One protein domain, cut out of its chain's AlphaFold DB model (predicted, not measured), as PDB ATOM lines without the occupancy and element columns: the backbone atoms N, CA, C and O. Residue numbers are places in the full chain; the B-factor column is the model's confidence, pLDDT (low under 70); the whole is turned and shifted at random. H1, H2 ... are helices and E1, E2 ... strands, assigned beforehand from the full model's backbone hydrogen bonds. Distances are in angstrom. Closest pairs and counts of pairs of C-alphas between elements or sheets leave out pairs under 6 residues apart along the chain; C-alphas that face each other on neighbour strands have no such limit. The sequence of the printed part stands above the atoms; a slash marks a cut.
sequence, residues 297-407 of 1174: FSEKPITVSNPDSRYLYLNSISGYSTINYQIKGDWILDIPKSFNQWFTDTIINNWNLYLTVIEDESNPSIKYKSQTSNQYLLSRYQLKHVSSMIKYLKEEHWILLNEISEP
ATOM      1  N   PHE A 297      38.115  10.722 -47.759       94.38
ATOM      2  CA  PHE A 297      37.190  11.651 -47.139       94.38
ATOM      3  C   PHE A 297      37.009  11.340 -45.653       94.38
ATOM      4  O   PHE A 297      36.684  10.221 -45.255       94.38
ATOM      5  N   SER A 298      37.179  12.356 -44.815       93.00
ATOM      6  CA  SER A 298      36.936  12.289 -43.379       93.00
ATOM      7  C   SER A 298      35.742  13.154 -43.002       93.00
ATOM      8  O   SER A 298      35.768  14.373 -43.144       93.00
ATOM      9  N   GLU A 299      34.716  12.544 -42.414       88.62
ATOM     10  CA  GLU A 299      33.562  13.273 -41.870       88.62
ATOM     11  C   GLU A 299      33.837  13.935 -40.513       88.62
ATOM     12  O   GLU A 299      33.014  14.715 -40.019       88.62
ATOM     13  N   LYS A 300      34.981  13.625 -39.888       90.44
ATOM     14  CA  LYS A 300      35.341  14.162 -38.573       90.44
ATOM     15  C   LYS A 300      35.447  15.689 -38.650       90.44
ATOM     16  O   LYS A 300      36.211  16.184 -39.476       90.44
ATOM     17  N   PRO A 301      34.723  16.439 -37.798       89.44
ATOM     18  CA  PRO A 301      34.837  17.888 -37.775       89.44
ATOM     19  C   PRO A 301      36.241  18.335 -37.367       89.44
ATOM     20  O   PRO A 301      36.804  17.814 -36.403       89.44
ATOM     21  N   ILE A 302      36.779  19.337 -38.058       91.88
ATOM     22  CA  ILE A 302      38.099  19.914 -37.793       91.88
ATOM     23  C   ILE A 302      37.910  21.369 -37.386       91.88
ATOM     24  O   ILE A 302      37.175  22.112 -38.031       91.88
ATOM     25  N   THR A 303      38.577  21.785 -36.309       92.19
ATOM     26  CA  THR A 303      38.621  23.197 -35.910       92.19
ATOM     27  C   THR A 303      39.884  23.831 -36.477       92.19
ATOM     28  O   THR A 303      40.975  23.314 -36.251       92.19
ATOM     29  N   VAL A 304      39.741  24.940 -37.203       91.06
ATOM     30  CA  VAL A 304      40.853  25.699 -37.788       91.06
ATOM     31  C   VAL A 304      40.877  27.123 -37.245       91.06
ATOM     32  O   VAL A 304      39.838  27.775 -37.129       91.06
ATOM     33  N   SER A 305      42.066  27.611 -36.909       89.75
ATOM     34  CA  SER A 305      42.319  28.948 -36.361       89.75
ATOM     35  C   SER A 305      43.588  29.539 -36.974       89.75
ATOM     36  O   SER A 305      44.410  28.802 -37.515       89.75
ATOM     37  N   ASN A 306      43.777  30.854 -36.865       83.94
ATOM     38  CA  ASN A 306      45.030  31.521 -37.245       83.94
ATOM     39  C   ASN A 306      46.235  30.828 -36.556       83.94
ATOM     40  O   ASN A 306      46.124  30.540 -35.359       83.94
ATOM     41  N   PRO A 307      47.350  30.526 -37.258       85.00
ATOM     42  CA  PRO A 307      47.710  30.897 -38.638       85.00
ATOM     43  C   PRO A 307      47.399  29.866 -39.733       85.00
ATOM     44  O   PRO A 307      47.981  29.953 -40.810       85.00
ATOM     45  N   ASP A 308      46.487  28.913 -39.509       88.06
ATOM     46  CA  ASP A 308      46.114  27.916 -40.527       88.06
ATOM     47  C   ASP A 308      45.674  28.607 -41.834       88.06
ATOM     48  O   ASP A 308      44.787  29.468 -41.837       88.06
ATOM     49  N   SER A 309      46.285  28.229 -42.961       86.19
ATOM     50  CA  SER A 309      46.002  28.841 -44.266       86.19
ATOM     51  C   SER A 309      44.528  28.723 -44.673       86.19
ATOM     52  O   SER A 309      43.983  29.631 -45.310       86.19
ATOM     53  N   ARG A 310      43.840  27.666 -44.228       89.94
ATOM     54  CA  ARG A 310      42.400  27.479 -44.448       89.94
ATOM     55  C   ARG A 310      41.574  28.470 -43.638       89.94
ATOM     56  O   ARG A 310      40.572  28.965 -44.140       89.94
ATOM     57  N   TYR A 311      41.995  28.796 -42.411       90.38
ATOM     58  CA  TYR A 311      41.350  29.838 -41.608       90.38
ATOM     59  C   TYR A 311      41.439  31.192 -42.318       90.38
ATOM     60  O   TYR A 311      40.421  31.862 -42.462       90.38
ATOM     61  N   LEU A 312      42.627  31.569 -42.808       87.38
ATOM     62  CA  LEU A 312      42.830  32.837 -43.520       87.38
ATOM     63  C   LEU A 312      41.945  32.927 -44.770       87.38
ATOM     64  O   LEU A 312      41.301  33.952 -45.000       87.38
ATOM     65  N   TYR A 313      41.861  31.836 -45.535       89.50
ATOM     66  CA  TYR A 313      40.995  31.758 -46.707       89.50
ATOM     67  C   TYR A 313      39.512  31.889 -46.338       89.50
ATOM     68  O   TYR A 313      38.834  32.774 -46.859       89.50
ATOM     69  N   LEU A 314      39.017  31.079 -45.393       89.69
ATOM     70  CA  LEU A 314      37.624  31.134 -44.935       89.69
ATOM     71  C   LEU A 314      37.255  32.516 -44.384       89.69
ATOM     72  O   LEU A 314      36.163  33.004 -44.650       89.69
ATOM     73  N   ASN A 315      38.172  33.168 -43.669       88.31
ATOM     74  CA  ASN A 315      37.981  34.518 -43.151       88.31
ATOM     75  C   ASN A 315      37.837  35.560 -44.272       88.31
ATOM     76  O   ASN A 315      36.996  36.450 -44.177       88.31
ATOM     77  N   SER A 316      38.625  35.431 -45.345       87.44
ATOM     78  CA  SER A 316      38.577  36.351 -46.490       87.44
ATOM     79  C   SER A 316      37.272  36.267 -47.287       87.44
ATOM     80  O   SER A 316      36.798  37.286 -47.779       87.44
ATOM     81  N   ILE A 317      36.669  35.075 -47.383       87.12
ATOM     82  CA  ILE A 317      35.447  34.858 -48.173       87.12
ATOM     83  C   ILE A 317      34.161  35.010 -47.358       87.12
ATOM     84  O   ILE A 317      33.098  35.223 -47.930       87.12
ATOM     85  N   SER A 318      34.230  34.855 -46.035       80.69
ATOM     86  CA  SER A 318      33.042  34.877 -45.179       80.69
ATOM     87  C   SER A 318      32.698  36.275 -44.660       80.69
ATOM     88  O   SER A 318      31.558  36.507 -44.266       80.69
ATOM     89  N   GLY A 319      33.678  37.187 -44.608       71.94
ATOM     90  CA  GLY A 319      33.520  38.526 -44.033       71.94
ATOM     91  C   GLY A 319      33.302  38.550 -42.511       71.94
ATOM     92  O   GLY A 319      33.058  39.617 -41.951       71.94
ATOM     93  N   TYR A 320      33.382  37.407 -41.818       75.06
ATOM     94  CA  TYR A 320      33.170  37.328 -40.370       75.06
ATOM     95  C   TYR A 320      34.470  37.501 -39.589       75.06
ATOM     96  O   TYR A 320      35.451  36.823 -39.862       75.06
ATOM     97  N   SER A 321      34.441  38.302 -38.523       69.38
ATOM     98  CA  SER A 321      35.493  38.287 -37.501       69.38
ATOM     99  C   SER A 321      35.221  37.149 -36.511       69.38
ATOM    100  O   SER A 321      34.307  37.234 -35.689       69.38
ATOM    101  N   THR A 322      35.963  36.041 -36.613       78.62
ATOM    102  CA  THR A 322      35.835  34.887 -35.705       78.62
ATOM    103  C   THR A 322      37.195  34.311 -35.318       78.62
ATOM    104  O   THR A 322      38.157  34.404 -36.076       78.62
ATOM    105  N   ILE A 323      37.280  33.695 -34.135       82.19
ATOM    106  CA  ILE A 323      38.527  33.124 -33.601       82.19
ATOM    107  C   ILE A 323      38.864  31.792 -34.292       82.19
ATOM    108  O   ILE A 323      40.033  31.486 -34.523       82.19
ATOM    109  N   ASN A 324      37.848  30.995 -34.637       89.94
ATOM    110  CA  ASN A 324      38.021  29.724 -35.332       89.94
ATOM    111  C   ASN A 324      36.816  29.370 -36.218       89.94
ATOM    112  O   ASN A 324      35.700  29.851 -36.014       89.94
ATOM    113  N   TYR A 325      37.059  28.499 -37.195       91.31
ATOM    114  CA  TYR A 325      36.030  27.854 -38.005       91.31
ATOM    115  C   TYR A 325      35.990  26.359 -37.699       91.31
ATOM    116  O   TYR A 325      37.029  25.737 -37.475       91.31
ATOM    117  N   GLN A 326      34.798  25.766 -37.723       92.31
ATOM    118  CA  GLN A 326      34.639  24.312 -37.764       92.31
ATOM    119  C   GLN A 326      34.303  23.879 -39.187       92.31
ATOM    120  O   GLN A 326      33.293  24.322 -39.730       92.31
ATOM    121  N   ILE A 327      35.123  23.003 -39.761       91.69
ATOM    122  CA  ILE A 327      34.918  22.373 -41.069       91.69
ATOM    123  C   ILE A 327      34.360  20.965 -40.836       91.69
ATOM    124  O   ILE A 327      34.875  20.230 -39.997       91.69
ATOM    125  N   LYS A 328      33.300  20.590 -41.551       92.19
ATOM    126  CA  LYS A 328      32.699  19.253 -41.549       92.19
ATOM    127  C   LYS A 328      32.847  18.639 -42.941       92.19
ATOM    128  O   LYS A 328      32.278  19.170 -43.894       92.19
ATOM    129  N   GLY A 329      33.545  17.506 -43.011       91.06
ATOM    130  CA  GLY A 329      33.988  16.897 -44.265       91.06
ATOM    131  C   GLY A 329      35.351  17.447 -44.684       91.06
ATOM    132  O   GLY A 329      35.544  18.657 -44.681       91.06
ATOM    133  N   ASP A 330      36.302  16.579 -45.008       92.94
ATOM    134  CA  ASP A 330      37.633  16.990 -45.456       92.94
ATOM    135  C   ASP A 330      38.308  15.898 -46.291       92.94
ATOM    136  O   ASP A 330      38.129  14.711 -46.022       92.94
ATOM    137  N   TRP A 331      39.112  16.308 -47.268       94.12
ATOM    138  CA  TRP A 331      39.926  15.422 -48.096       94.12
ATOM    139  C   TRP A 331      41.355  15.374 -47.564       94.12
ATOM    140  O   TRP A 331      42.050  16.394 -47.505       94.12
ATOM    141  N   ILE A 332      41.796  14.177 -47.183       95.06
ATOM    142  CA  ILE A 332      43.084  13.932 -46.534       95.06
ATOM    143  C   ILE A 332      43.960  13.088 -47.456       95.06
ATOM    144  O   ILE A 332      43.495  12.095 -48.006       95.06
ATOM    145  N   LEU A 333      45.227  13.481 -47.600       96.38
ATOM    146  CA  LEU A 333      46.254  12.685 -48.269       96.38
ATOM    147  C   LEU A 333      46.813  11.640 -47.305       96.38
ATOM    148  O   LEU A 333      47.189  11.975 -46.181       96.38
ATOM    149  N   ASP A 334      46.895  10.388 -47.740       95.75
ATOM    150  CA  ASP A 334      47.570   9.349 -46.974       95.75
ATOM    151  C   ASP A 334      49.091   9.539 -47.042       95.75
ATOM    152  O   ASP A 334      49.697   9.493 -48.114       95.75
ATOM    153  N   ILE A 335      49.714   9.763 -45.885       94.69
ATOM    154  CA  ILE A 335      51.138  10.096 -45.791       94.69
ATOM    155  C   ILE A 335      51.965   8.819 -45.558       94.69
ATOM    156  O   ILE A 335      51.665   8.062 -44.625       94.69
ATOM    157  N   PRO A 336      52.997   8.543 -46.381       92.69
ATOM    158  CA  PRO A 336      53.865   7.385 -46.202       92.69
ATOM    159  C   PRO A 336      54.812   7.573 -45.010       92.69
ATOM    160  O   PRO A 336      54.995   8.674 -44.496       92.69
ATOM    161  N   LYS A 337      55.462   6.488 -44.567       86.62
ATOM    162  CA  LYS A 337      56.451   6.563 -43.469       86.62
ATOM    163  C   LYS A 337      57.704   7.359 -43.849       86.62
ATOM    164  O   LYS A 337      58.345   7.945 -42.984       86.62
ATOM    165  N   SER A 338      58.054   7.337 -45.129       88.56
ATOM    166  CA  SER A 338      59.188   8.038 -45.725       88.56
ATOM    167  C   SER A 338      58.832   8.392 -47.162       88.56
ATOM    168  O   SER A 338      58.199   7.586 -47.842       88.56
ATOM    169  N   PHE A 339      59.246   9.565 -47.629       90.94
ATOM    170  CA  PHE A 339      59.030   9.987 -49.011       90.94
ATOM    171  C   PHE A 339      60.113   9.421 -49.933       90.94
ATOM    172  O   PHE A 339      61.235   9.163 -49.502       90.94
ATOM    173  N   ASN A 340      59.773   9.238 -51.206       91.12
ATOM    174  CA  ASN A 340      60.717   8.946 -52.281       91.12
ATOM    175  C   ASN A 340      60.366   9.788 -53.520       91.12
ATOM    176  O   ASN A 340      59.296  10.398 -53.571       91.12
ATOM    177  N   GLN A 341      61.250   9.812 -54.522       90.00
ATOM    178  CA  GLN A 341      61.018  10.564 -55.763       90.00
ATOM    179  C   GLN A 341      59.702  10.155 -56.442       90.00
ATOM    180  O   GLN A 341      58.944  11.013 -56.882       90.00
ATOM    181  N   TRP A 342      59.390   8.853 -56.463       92.81
ATOM    182  CA  TRP A 342      58.156   8.346 -57.065       92.81
ATOM    183  C   TRP A 342      56.905   8.954 -56.425       92.81
ATOM    184  O   TRP A 342      55.984   9.330 -57.144       92.81
ATOM    185  N   PHE A 343      56.868   9.111 -55.096       94.50
ATOM    186  CA  PHE A 343      55.763   9.782 -54.409       94.50
ATOM    187  C   PHE A 343      55.618  11.225 -54.898       94.50
ATOM    188  O   PHE A 343      54.518  11.640 -55.258       94.50
ATOM    189  N   THR A 344      56.723  11.975 -54.950       93.81
ATOM    190  CA  THR A 344      56.725  13.368 -55.408       93.81
ATOM    191  C   THR A 344      56.217  13.489 -56.844       93.81
ATOM    192  O   THR A 344      55.274  14.242 -57.099       93.81
ATOM    193  N   ASP A 345      56.778  12.701 -57.760       92.62
ATOM    194  CA  ASP A 345      56.407  12.710 -59.177       92.62
ATOM    195  C   ASP A 345      54.949  12.291 -59.374       92.62
ATOM    196  O   ASP A 345      54.227  12.877 -60.178       92.62
ATOM    197  N   THR A 346      54.482  11.302 -58.610       94.75
ATOM    198  CA  THR A 346      53.113  10.792 -58.721       94.75
ATOM    199  C   THR A 346      52.085  11.830 -58.282       94.75
ATOM    200  O   THR A 346      51.072  11.984 -58.966       94.75
ATOM    201  N   ILE A 347      52.342  12.576 -57.199       95.44
ATOM    202  CA  ILE A 347      51.458  13.668 -56.759       95.44
ATOM    203  C   ILE A 347      51.341  14.743 -57.844       95.44
ATOM    204  O   ILE A 347      50.231  15.168 -58.163       95.44
ATOM    205  N   ILE A 348      52.471  15.156 -58.427       94.38
ATOM    206  CA  ILE A 348      52.517  16.204 -59.456       94.38
ATOM    207  C   ILE A 348      51.805  15.730 -60.730       94.38
ATOM    208  O   ILE A 348      50.869  16.377 -61.197       94.38
ATOM    209  N   ASN A 349      52.188  14.565 -61.256       93.50
ATOM    210  CA  ASN A 349      51.692  14.057 -62.538       93.50
ATOM    211  C   ASN A 349      50.204  13.674 -62.509       93.50
ATOM    212  O   ASN A 349      49.563  13.646 -63.558       93.50
ATOM    213  N   ASN A 350      49.640  13.400 -61.328       95.00
ATOM    214  CA  ASN A 350      48.232  13.027 -61.161       95.00
ATOM    215  C   ASN A 350      47.387  14.130 -60.506       95.00
ATOM    216  O   ASN A 350      46.276  13.861 -60.050       95.00
ATOM    217  N   TRP A 351      47.863  15.378 -60.478       94.31
ATOM    218  CA  TRP A 351      47.160  16.494 -59.836       94.31
ATOM    219  C   TRP A 351      45.694  16.644 -60.280       94.31
ATOM    220  O   TRP A 351      44.790  16.732 -59.446       94.31
ATOM    221  N   ASN A 352      45.437  16.582 -61.590       93.12
ATOM    222  CA  ASN A 352      44.087  16.711 -62.146       93.12
ATOM    223  C   ASN A 352      43.152  15.571 -61.711       93.12
ATOM    224  O   ASN A 352      41.952  15.791 -61.538       93.12
ATOM    225  N   LEU A 353      43.685  14.362 -61.500       92.44
ATOM    226  CA  LEU A 353      42.908  13.231 -60.994       92.44
ATOM    227  C   LEU A 353      42.438  13.506 -59.559       92.44
ATOM    228  O   LEU A 353      41.264  13.306 -59.252       92.44
ATOM    229  N   TYR A 354      43.323  14.026 -58.703       93.31
ATOM    230  CA  TYR A 354      42.969  14.395 -57.331       93.31
ATOM    231  C   TYR A 354      41.919  15.506 -57.284       93.31
ATOM    232  O   TYR A 354      40.947  15.386 -56.538       93.31
ATOM    233  N   LEU A 355      42.062  16.552 -58.103       91.06
ATOM    234  CA  LEU A 355      41.059  17.618 -58.183       91.06
ATOM    235  C   LEU A 355      39.706  17.104 -58.677       91.06
ATOM    236  O   LEU A 355      38.685  17.448 -58.091       91.06
ATOM    237  N   THR A 356      39.696  16.213 -59.674       89.81
ATOM    238  CA  THR A 356      38.457  15.590 -60.169       89.81
ATOM    239  C   THR A 356      37.713  14.866 -59.048       89.81
ATOM    240  O   THR A 356      36.493  14.963 -58.962       89.81
ATOM    241  N   VAL A 357      38.433  14.179 -58.154       89.00
ATOM    242  CA  VAL A 357      37.834  13.521 -56.983       89.00
ATOM    243  C   VAL A 357      37.354  14.545 -55.949       89.00
ATOM    244  O   VAL A 357      36.243  14.423 -55.442       89.00
ATOM    245  N   ILE A 358      38.152  15.570 -55.643       89.69
ATOM    246  CA  ILE A 358      37.802  16.593 -54.642       89.69
ATOM    247  C   ILE A 358      36.569  17.410 -55.068       89.69
ATOM    248  O   ILE A 358      35.754  17.760 -54.215       89.69
ATOM    249  N   GLU A 359      36.429  17.704 -56.362       88.31
ATOM    250  CA  GLU A 359      35.415  18.606 -56.929       88.31
ATOM    251  C   GLU A 359      34.163  17.888 -57.483       88.31
ATOM    252  O   GLU A 359      33.232  18.543 -57.978       88.31
ATOM    253  N   ASP A 360      34.101  16.555 -57.387       86.38
ATOM    254  CA  ASP A 360      32.958  15.751 -57.836       86.38
ATOM    255  C   ASP A 360      31.680  16.117 -57.051       86.38
ATOM    256  O   ASP A 360      31.626  16.049 -55.823       86.38
ATOM    257  N   GLU A 361      30.621  16.499 -57.775       83.19
ATOM    258  CA  GLU A 361      29.325  16.919 -57.208       83.19
ATOM    259  C   GLU A 361      28.578  15.786 -56.509       83.19
ATOM    260  O   GLU A 361      27.695  16.037 -55.691       83.19
ATOM    261  N   SER A 362      28.907  14.543 -56.849       82.31
ATOM    262  CA  SER A 362      28.301  13.369 -56.237       82.31
ATOM    263  C   SER A 362      28.849  13.080 -54.835       82.31
ATOM    264  O   SER A 362      28.243  12.300 -54.096       82.31
ATOM    265  N   ASN A 363      29.966  13.708 -54.446       85.56
ATOM    266  CA  ASN A 363      30.563  13.541 -53.126       85.56
ATOM    267  C   ASN A 363      29.830  14.364 -52.049       85.56
ATOM    268  O   ASN A 363      29.191  15.379 -52.346       85.56
ATOM    269  N   PRO A 364      29.926  13.972 -50.763       85.44
ATOM    270  CA  PRO A 364      29.337  14.725 -49.670       85.44
ATOM    271  C   PRO A 364      29.862  16.162 -49.621       85.44
ATOM    272  O   PRO A 364      31.060  16.435 -49.602       85.44
ATOM    273  N   SER A 365      28.919  17.090 -49.534       86.06
ATOM    274  CA  SER A 365      29.164  18.518 -49.386       86.06
ATOM    275  C   SER A 365      30.029  18.862 -48.165       86.06
ATOM    276  O   SER A 365      29.630  18.583 -47.029       86.06
ATOM    277  N   ILE A 366      31.146  19.563 -48.384       89.88
ATOM    278  CA  ILE A 366      31.964  20.124 -47.300       89.88
ATOM    279  C   ILE A 366      31.316  21.401 -46.771       89.88
ATOM    280  O   ILE A 366      30.981  22.315 -47.528       89.88
ATOM    281  N   LYS A 367      31.152  21.467 -45.449       90.88
ATOM    282  CA  LYS A 367      30.521  22.602 -44.771       90.88
ATOM    283  C   LYS A 367      31.482  23.264 -43.806       90.88
ATOM    284  O   LYS A 367      32.288  22.583 -43.180       90.88
ATOM    285  N   TYR A 368      31.343  24.568 -43.610       90.75
ATOM    286  CA  TYR A 368      32.034  25.286 -42.544       90.75
ATOM    287  C   TYR A 368      31.051  26.113 -41.714       90.75
ATOM    288  O   TYR A 368      29.982  26.490 -42.187       90.75
ATOM    289  N   LYS A 369      31.395  26.385 -40.457       89.38
ATOM    290  CA  LYS A 369      30.664  27.332 -39.604       89.38
ATOM    291  C   LYS A 369      31.634  28.153 -38.768       89.38
ATOM    292  O   LYS A 369      32.655  27.625 -38.318       89.38
ATOM    293  N   SER A 370      31.316  29.428 -38.557       84.38
ATOM    294  CA  SER A 370      31.967  30.220 -37.508       84.38
ATOM    295  C   SER A 370      31.303  29.939 -36.155       84.38
ATOM    296  O   SER A 370      30.274  29.265 -36.080       84.38
ATOM    297  N   GLN A 371      31.860  30.481 -35.073       74.50
ATOM    298  CA  GLN A 371      31.223  30.416 -33.750       74.50
ATOM    299  C   GLN A 371      29.863  31.135 -33.688       74.50
ATOM    300  O   GLN A 371      29.051  30.835 -32.819       74.50
ATOM    301  N   THR A 372      29.623  32.084 -34.595       67.12
ATOM    302  CA  THR A 372      28.497  33.029 -34.555       67.12
ATOM    303  C   THR A 372      27.498  32.848 -35.699       67.12
ATOM    304  O   THR A 372      26.553  33.625 -35.799       67.12
ATOM    305  N   SER A 373      27.686  31.856 -36.576       71.25
ATOM    306  CA  SER A 373      26.894  31.703 -37.805       71.25
ATOM    307  C   SER A 373      26.415  30.271 -38.062       71.25
ATOM    308  O   SER A 373      26.879  29.306 -37.450       71.25
ATOM    309  N   ASN A 374      25.456  30.150 -38.986       77.00
ATOM    310  CA  ASN A 374      24.926  28.872 -39.456       77.00
ATOM    311  C   ASN A 374      25.951  28.106 -40.316       77.00
ATOM    312  O   ASN A 374      26.990  28.632 -40.704       77.00
ATOM    313  N   GLN A 375      25.669  26.831 -40.602       82.50
ATOM    314  CA  GLN A 375      26.510  26.022 -41.491       82.50
ATOM    315  C   GLN A 375      26.399  26.508 -42.940       82.50
ATOM    316  O   GLN A 375      25.307  26.508 -43.505       82.50
ATOM    317  N   TYR A 376      27.536  26.831 -43.550       85.94
ATOM    318  CA  TYR A 376      27.661  27.224 -44.950       85.94
ATOM    319  C   TYR A 376      28.279  26.111 -45.786       85.94
ATOM    320  O   TYR A 376      29.129  25.358 -45.309       85.94
ATOM    321  N   LEU A 377      27.849  26.022 -47.041       88.12
ATOM    322  CA  LEU A 377      28.375  25.092 -48.031       88.12
ATOM    323  C   LEU A 377      29.577  25.713 -48.749       88.12
ATOM    324  O   LEU A 377      29.494  26.859 -49.190       88.12
ATOM    325  N   LEU A 378      30.666  24.959 -48.903       87.31
ATOM    326  CA  LEU A 378      31.757  25.359 -49.791       87.31
ATOM    327  C   LEU A 378      31.418  25.004 -51.239       87.31
ATOM    328  O   LEU A 378      31.029  23.877 -51.542       87.31
ATOM    329  N   SER A 379      31.598  25.968 -52.138       85.94
ATOM    330  CA  SER A 379      31.535  25.738 -53.584       85.94
ATOM    331  C   SER A 379      32.743  24.935 -54.076       85.94
ATOM    332  O   SER A 379      33.790  24.927 -53.430       85.94
ATOM    333  N   ARG A 380      32.628  24.323 -55.262       78.88
ATOM    334  CA  ARG A 380      33.679  23.494 -55.893       78.88
ATOM    335  C   ARG A 380      35.040  24.191 -55.924       78.88
ATOM    336  O   ARG A 380      36.012  23.662 -55.399       78.88
ATOM    337  N   TYR A 381      35.073  25.434 -56.409       78.31
ATOM    338  CA  TYR A 381      36.297  26.239 -56.468       78.31
ATOM    339  C   TYR A 381      36.909  26.510 -55.085       78.31
ATOM    340  O   TYR A 381      38.113  26.693 -54.964       78.31
ATOM    341  N   GLN A 382      36.109  26.538 -54.018       86.38
ATOM    342  CA  GLN A 382      36.615  26.763 -52.664       86.38
ATOM    343  C   GLN A 382      37.216  25.492 -52.043       86.38
ATOM    344  O   GLN A 382      38.080  25.611 -51.173       86.38
ATOM    345  N   LEU A 383      36.821  24.293 -52.491       86.94
ATOM    346  CA  LEU A 383      37.296  23.021 -51.929       86.94
ATOM    347  C   LEU A 383      38.815  22.869 -52.064       86.94
ATOM    348  O   LEU A 383      39.475  22.442 -51.113       86.94
ATOM    349  N   LYS A 384      39.391  23.323 -53.185       84.38
ATOM    350  CA  LYS A 384      40.843  23.283 -53.411       84.38
ATOM    351  C   LYS A 384      41.655  24.187 -52.470       84.38
ATOM    352  O   LYS A 384      42.871  24.069 -52.372       84.38
ATOM    353  N   HIS A 385      41.009  25.107 -51.758       84.88
ATOM    354  CA  HIS A 385      41.674  25.992 -50.800       84.88
ATOM    355  C   HIS A 385      41.498  25.547 -49.345       84.88
ATOM    356  O   HIS A 385      42.192  26.059 -48.467       84.88
ATOM    357  N   VAL A 386      40.588  24.602 -49.086       88.69
ATOM    358  CA  VAL A 386      40.182  24.208 -47.729       88.69
ATOM    359  C   VAL A 386      40.552  22.756 -47.396       88.69
ATOM    360  O   VAL A 386      40.597  22.406 -46.219       88.69
ATOM    361  N   SER A 387      40.879  21.916 -48.379       91.62
ATOM    362  CA  SER A 387      41.233  20.514 -48.118       91.62
ATOM    363  C   SER A 387      42.545  20.342 -47.336       91.62
ATOM    364  O   SER A 387      43.535  21.051 -47.557       91.62
ATOM    365  N   SER A 388      42.585  19.354 -46.435       92.75
ATOM    366  CA  SER A 388      43.802  18.999 -45.691       92.75
ATOM    367  C   SER A 388      44.931  18.498 -46.589       92.75
ATOM    368  O   SER A 388      46.086  18.796 -46.298       92.75
ATOM    369  N   MET A 389      44.634  17.799 -47.692       93.75
ATOM    370  CA  MET A 389      45.641  17.428 -48.699       93.75
ATOM    371  C   MET A 389      46.419  18.659 -49.172       93.75
ATOM    372  O   MET A 389      47.646  18.679 -49.147       93.75
ATOM    373  N   ILE A 390      45.708  19.700 -49.602       92.50
ATOM    374  CA  ILE A 390      46.343  20.859 -50.230       92.50
ATOM    375  C   ILE A 390      47.068  21.699 -49.190       92.50
ATOM    376  O   ILE A 390      48.157  22.201 -49.462       92.50
ATOM    377  N   LYS A 391      46.512  21.803 -47.978       91.62
ATOM    378  CA  LYS A 391      47.231  22.376 -46.839       91.62
ATOM    379  C   LYS A 391      48.556  21.644 -46.599       91.62
ATOM    380  O   LYS A 391      49.592  22.296 -46.524       91.62
ATOM    381  N   TYR A 392      48.531  20.313 -46.516       93.62
ATOM    382  CA  TYR A 392      49.729  19.507 -46.276       93.62
ATOM    383  C   TYR A 392      50.796  19.781 -47.342       93.62
ATOM    384  O   TYR A 392      51.922  20.137 -47.016       93.62
ATOM    385  N   LEU A 393      50.421  19.735 -48.624       93.75
ATOM    386  CA  LEU A 393      51.353  19.982 -49.729       93.75
ATOM    387  C   LEU A 393      51.911  21.420 -49.759       93.75
ATOM    388  O   LEU A 393      52.975  21.651 -50.338       93.75
ATOM    389  N   LYS A 394      51.210  22.389 -49.152       91.19
ATOM    390  CA  LYS A 394      51.660  23.784 -49.019       91.19
ATOM    391  C   LYS A 394      52.636  24.003 -47.872       91.19
ATOM    392  O   LYS A 394      53.512  24.854 -48.003       91.19
ATOM    393  N   GLU A 395      52.410  23.341 -46.747       89.88
ATOM    394  CA  GLU A 395      53.035  23.693 -45.467       89.88
ATOM    395  C   GLU A 395      54.127  22.699 -45.050       89.88
ATOM    396  O   GLU A 395      55.065  23.088 -44.358       89.88
ATOM    397  N   GLU A 396      54.048  21.448 -45.506       92.81
ATOM    398  CA  GLU A 396      54.915  20.361 -45.052       92.81
ATOM    399  C   GLU A 396      56.030  20.015 -46.051       92.81
ATOM    400  O   GLU A 396      56.039  20.441 -47.211       92.81
ATOM    401  N   HIS A 397      56.989  19.214 -45.584       94.56
ATOM    402  CA  HIS A 397      58.130  18.746 -46.370       94.56
ATOM    403  C   HIS A 397      57.816  17.381 -46.991       94.56
ATOM    404  O   HIS A 397      57.741  16.377 -46.285       94.56
ATOM    405  N   TRP A 398      57.634  17.338 -48.311       94.44
ATOM    406  CA  TRP A 398      57.215  16.125 -49.036       94.44
ATOM    407  C   TRP A 398      57.899  15.947 -50.400       94.44
ATOM    408  O   TRP A 398      57.762  14.895 -51.026       94.44
ATOM    409  N   ILE A 399      58.621  16.965 -50.879       95.00
ATOM    410  CA  ILE A 399      59.281  16.956 -52.189       95.00
ATOM    411  C   ILE A 399      60.655  16.311 -52.020       95.00
ATOM    412  O   ILE A 399      61.527  16.900 -51.385       95.00
ATOM    413  N   LEU A 400      60.868  15.121 -52.577       92.44
ATOM    414  CA  LEU A 400      62.189  14.501 -52.619       92.44
ATOM    415  C   LEU A 400      62.807  14.689 -54.007       92.44
ATOM    416  O   LEU A 400      62.104  14.599 -55.008       92.44
ATOM    417  N   LEU A 401      64.112  14.963 -54.044       88.75
ATOM    418  CA  LEU A 401      64.921  15.040 -55.261       88.75
ATOM    419  C   LEU A 401      65.968  13.917 -55.211       88.75
ATOM    420  O   LEU A 401      66.536  13.688 -54.151       88.75
ATOM    421  N   ASN A 402      66.269  13.252 -56.333       77.94
ATOM    422  CA  ASN A 402      67.170  12.080 -56.398       77.94
ATOM    423  C   ASN A 402      68.525  12.210 -55.661       77.94
ATOM    424  O   ASN A 402      69.086  11.203 -55.237       77.94
ATOM    425  N   GLU A 403      69.064  13.423 -55.517       74.62
ATOM    426  CA  GLU A 403      70.365  13.694 -54.882       74.62
ATOM    427  C   GLU A 403      70.254  14.103 -53.398       74.62
ATOM    428  O   GLU A 403      71.266  14.357 -52.745       74.62
ATOM    429  N   ILE A 404      69.036  14.190 -52.850       82.62
ATOM    430  CA  ILE A 404      68.751  14.698 -51.504       82.62
ATOM    431  C   ILE A 404      67.937  13.657 -50.735       82.62
ATOM    432  O   ILE A 404      66.860  13.250 -51.156       82.62
ATOM    433  N   SER A 405      68.447  13.236 -49.576       78.62
ATOM    434  CA  SER A 405      67.809  12.213 -48.736       78.62
ATOM    435  C   SER A 405      66.662  12.739 -47.872       78.62
ATOM    436  O   SER A 405      65.846  11.952 -47.401       78.62
ATOM    437  N   GLU A 406      66.606  14.050 -47.635       89.25
ATOM    438  CA  GLU A 406      65.591  14.683 -46.791       89.25
ATOM    439  C   GLU A 406      64.483  15.340 -47.632       89.25
ATOM    440  O   GLU A 406      64.788  16.027 -48.612       89.25
ATOM    441  N   PRO A 407      63.200  15.173 -47.259       92.25
ATOM    442  CA  PRO A 407      62.092  15.850 -47.921       92.25
ATOM    443  C   PRO A 407      62.211  17.372 -47.804       92.25
ATOM    444  O   PRO A 407      62.562  17.913 -46.757       92.25
TER     445      PRO A 407
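What this domain is: This is residues 297 to 407 of the 1174 residues of the protein "DUF3883 domain-containing protein" of Bacteroidetes bacterium RIFCSPLOWO2_12_FULL_35_15 (UniProt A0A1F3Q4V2). At one end of an elongated body, a small sheet of E1, E2 and E4 has H1 across one face; E2 turns into E3, which leaves the sheet and packs on H5 in the middle. H2 and the unnamed tail, residues 396 to 407, lie toward the other end. The printed part has 111 residues, with five named helices and four named strands in the order E1 H1 E2 E3 H2 H3 E4 H4 H5; the sheet runs E1 E2 E4, all antiparallel, and the class is mixed. It is only just compact, close to loose, with a radius of gyration of the C-alphas of 15.5 A and spans of 50 by 31 by 22 A.

Where its parts are: Find C-alpha 302 at (38.099, 19.914, -37.793), where E1, residues 302 to 305, begins. Next come H1, residues 309 to 318, 14.3 A long; E2, 324 to 328, 13.3 A; E3, 330 to 333; H2, 341 to 349, 12.0 A; H3, 351 to 358; E4, 367 to 370; H4, 380 to 386; and H5, 388 to 395, ending at C-alpha 395 (53.035, 23.693, -45.467).

How they stand to each other: In the sheet, look for N 304 and O 325 at 2.8 A between E1 and E2, and N 326 and O 369 at 2.9 A between E2 and E4. H1 is on one face, two layers, helix over sheet, at a height over the sheet of 9.2 A. E2 runs on into E3 at 82 degrees; Leu 333 of E3 and Met 389 of H5 have their closest C-alphas 4.8 A apart. H4 touches H1, C-alphas of Arg 310 and Val 386 closest at 5.1 A, and only just touches H3, with 3 pairs within 8 A, Ile 358 and Leu 383 closest at 7.0 A. H2 and H3 meet only through their link. Every O i to N i+4 pair is within hydrogen-bond range in H1, H2, H3 and H5; H4 has 1 of 3, and 3 of 4 O i to N i+3 pairs.

The domain as a whole: The C-alphas of Thr 372 and Glu 403, the two farthest apart, are 50.4 A from each other. The printed part has no cut and no long link; residues 321 and 372 have pLDDT under 70.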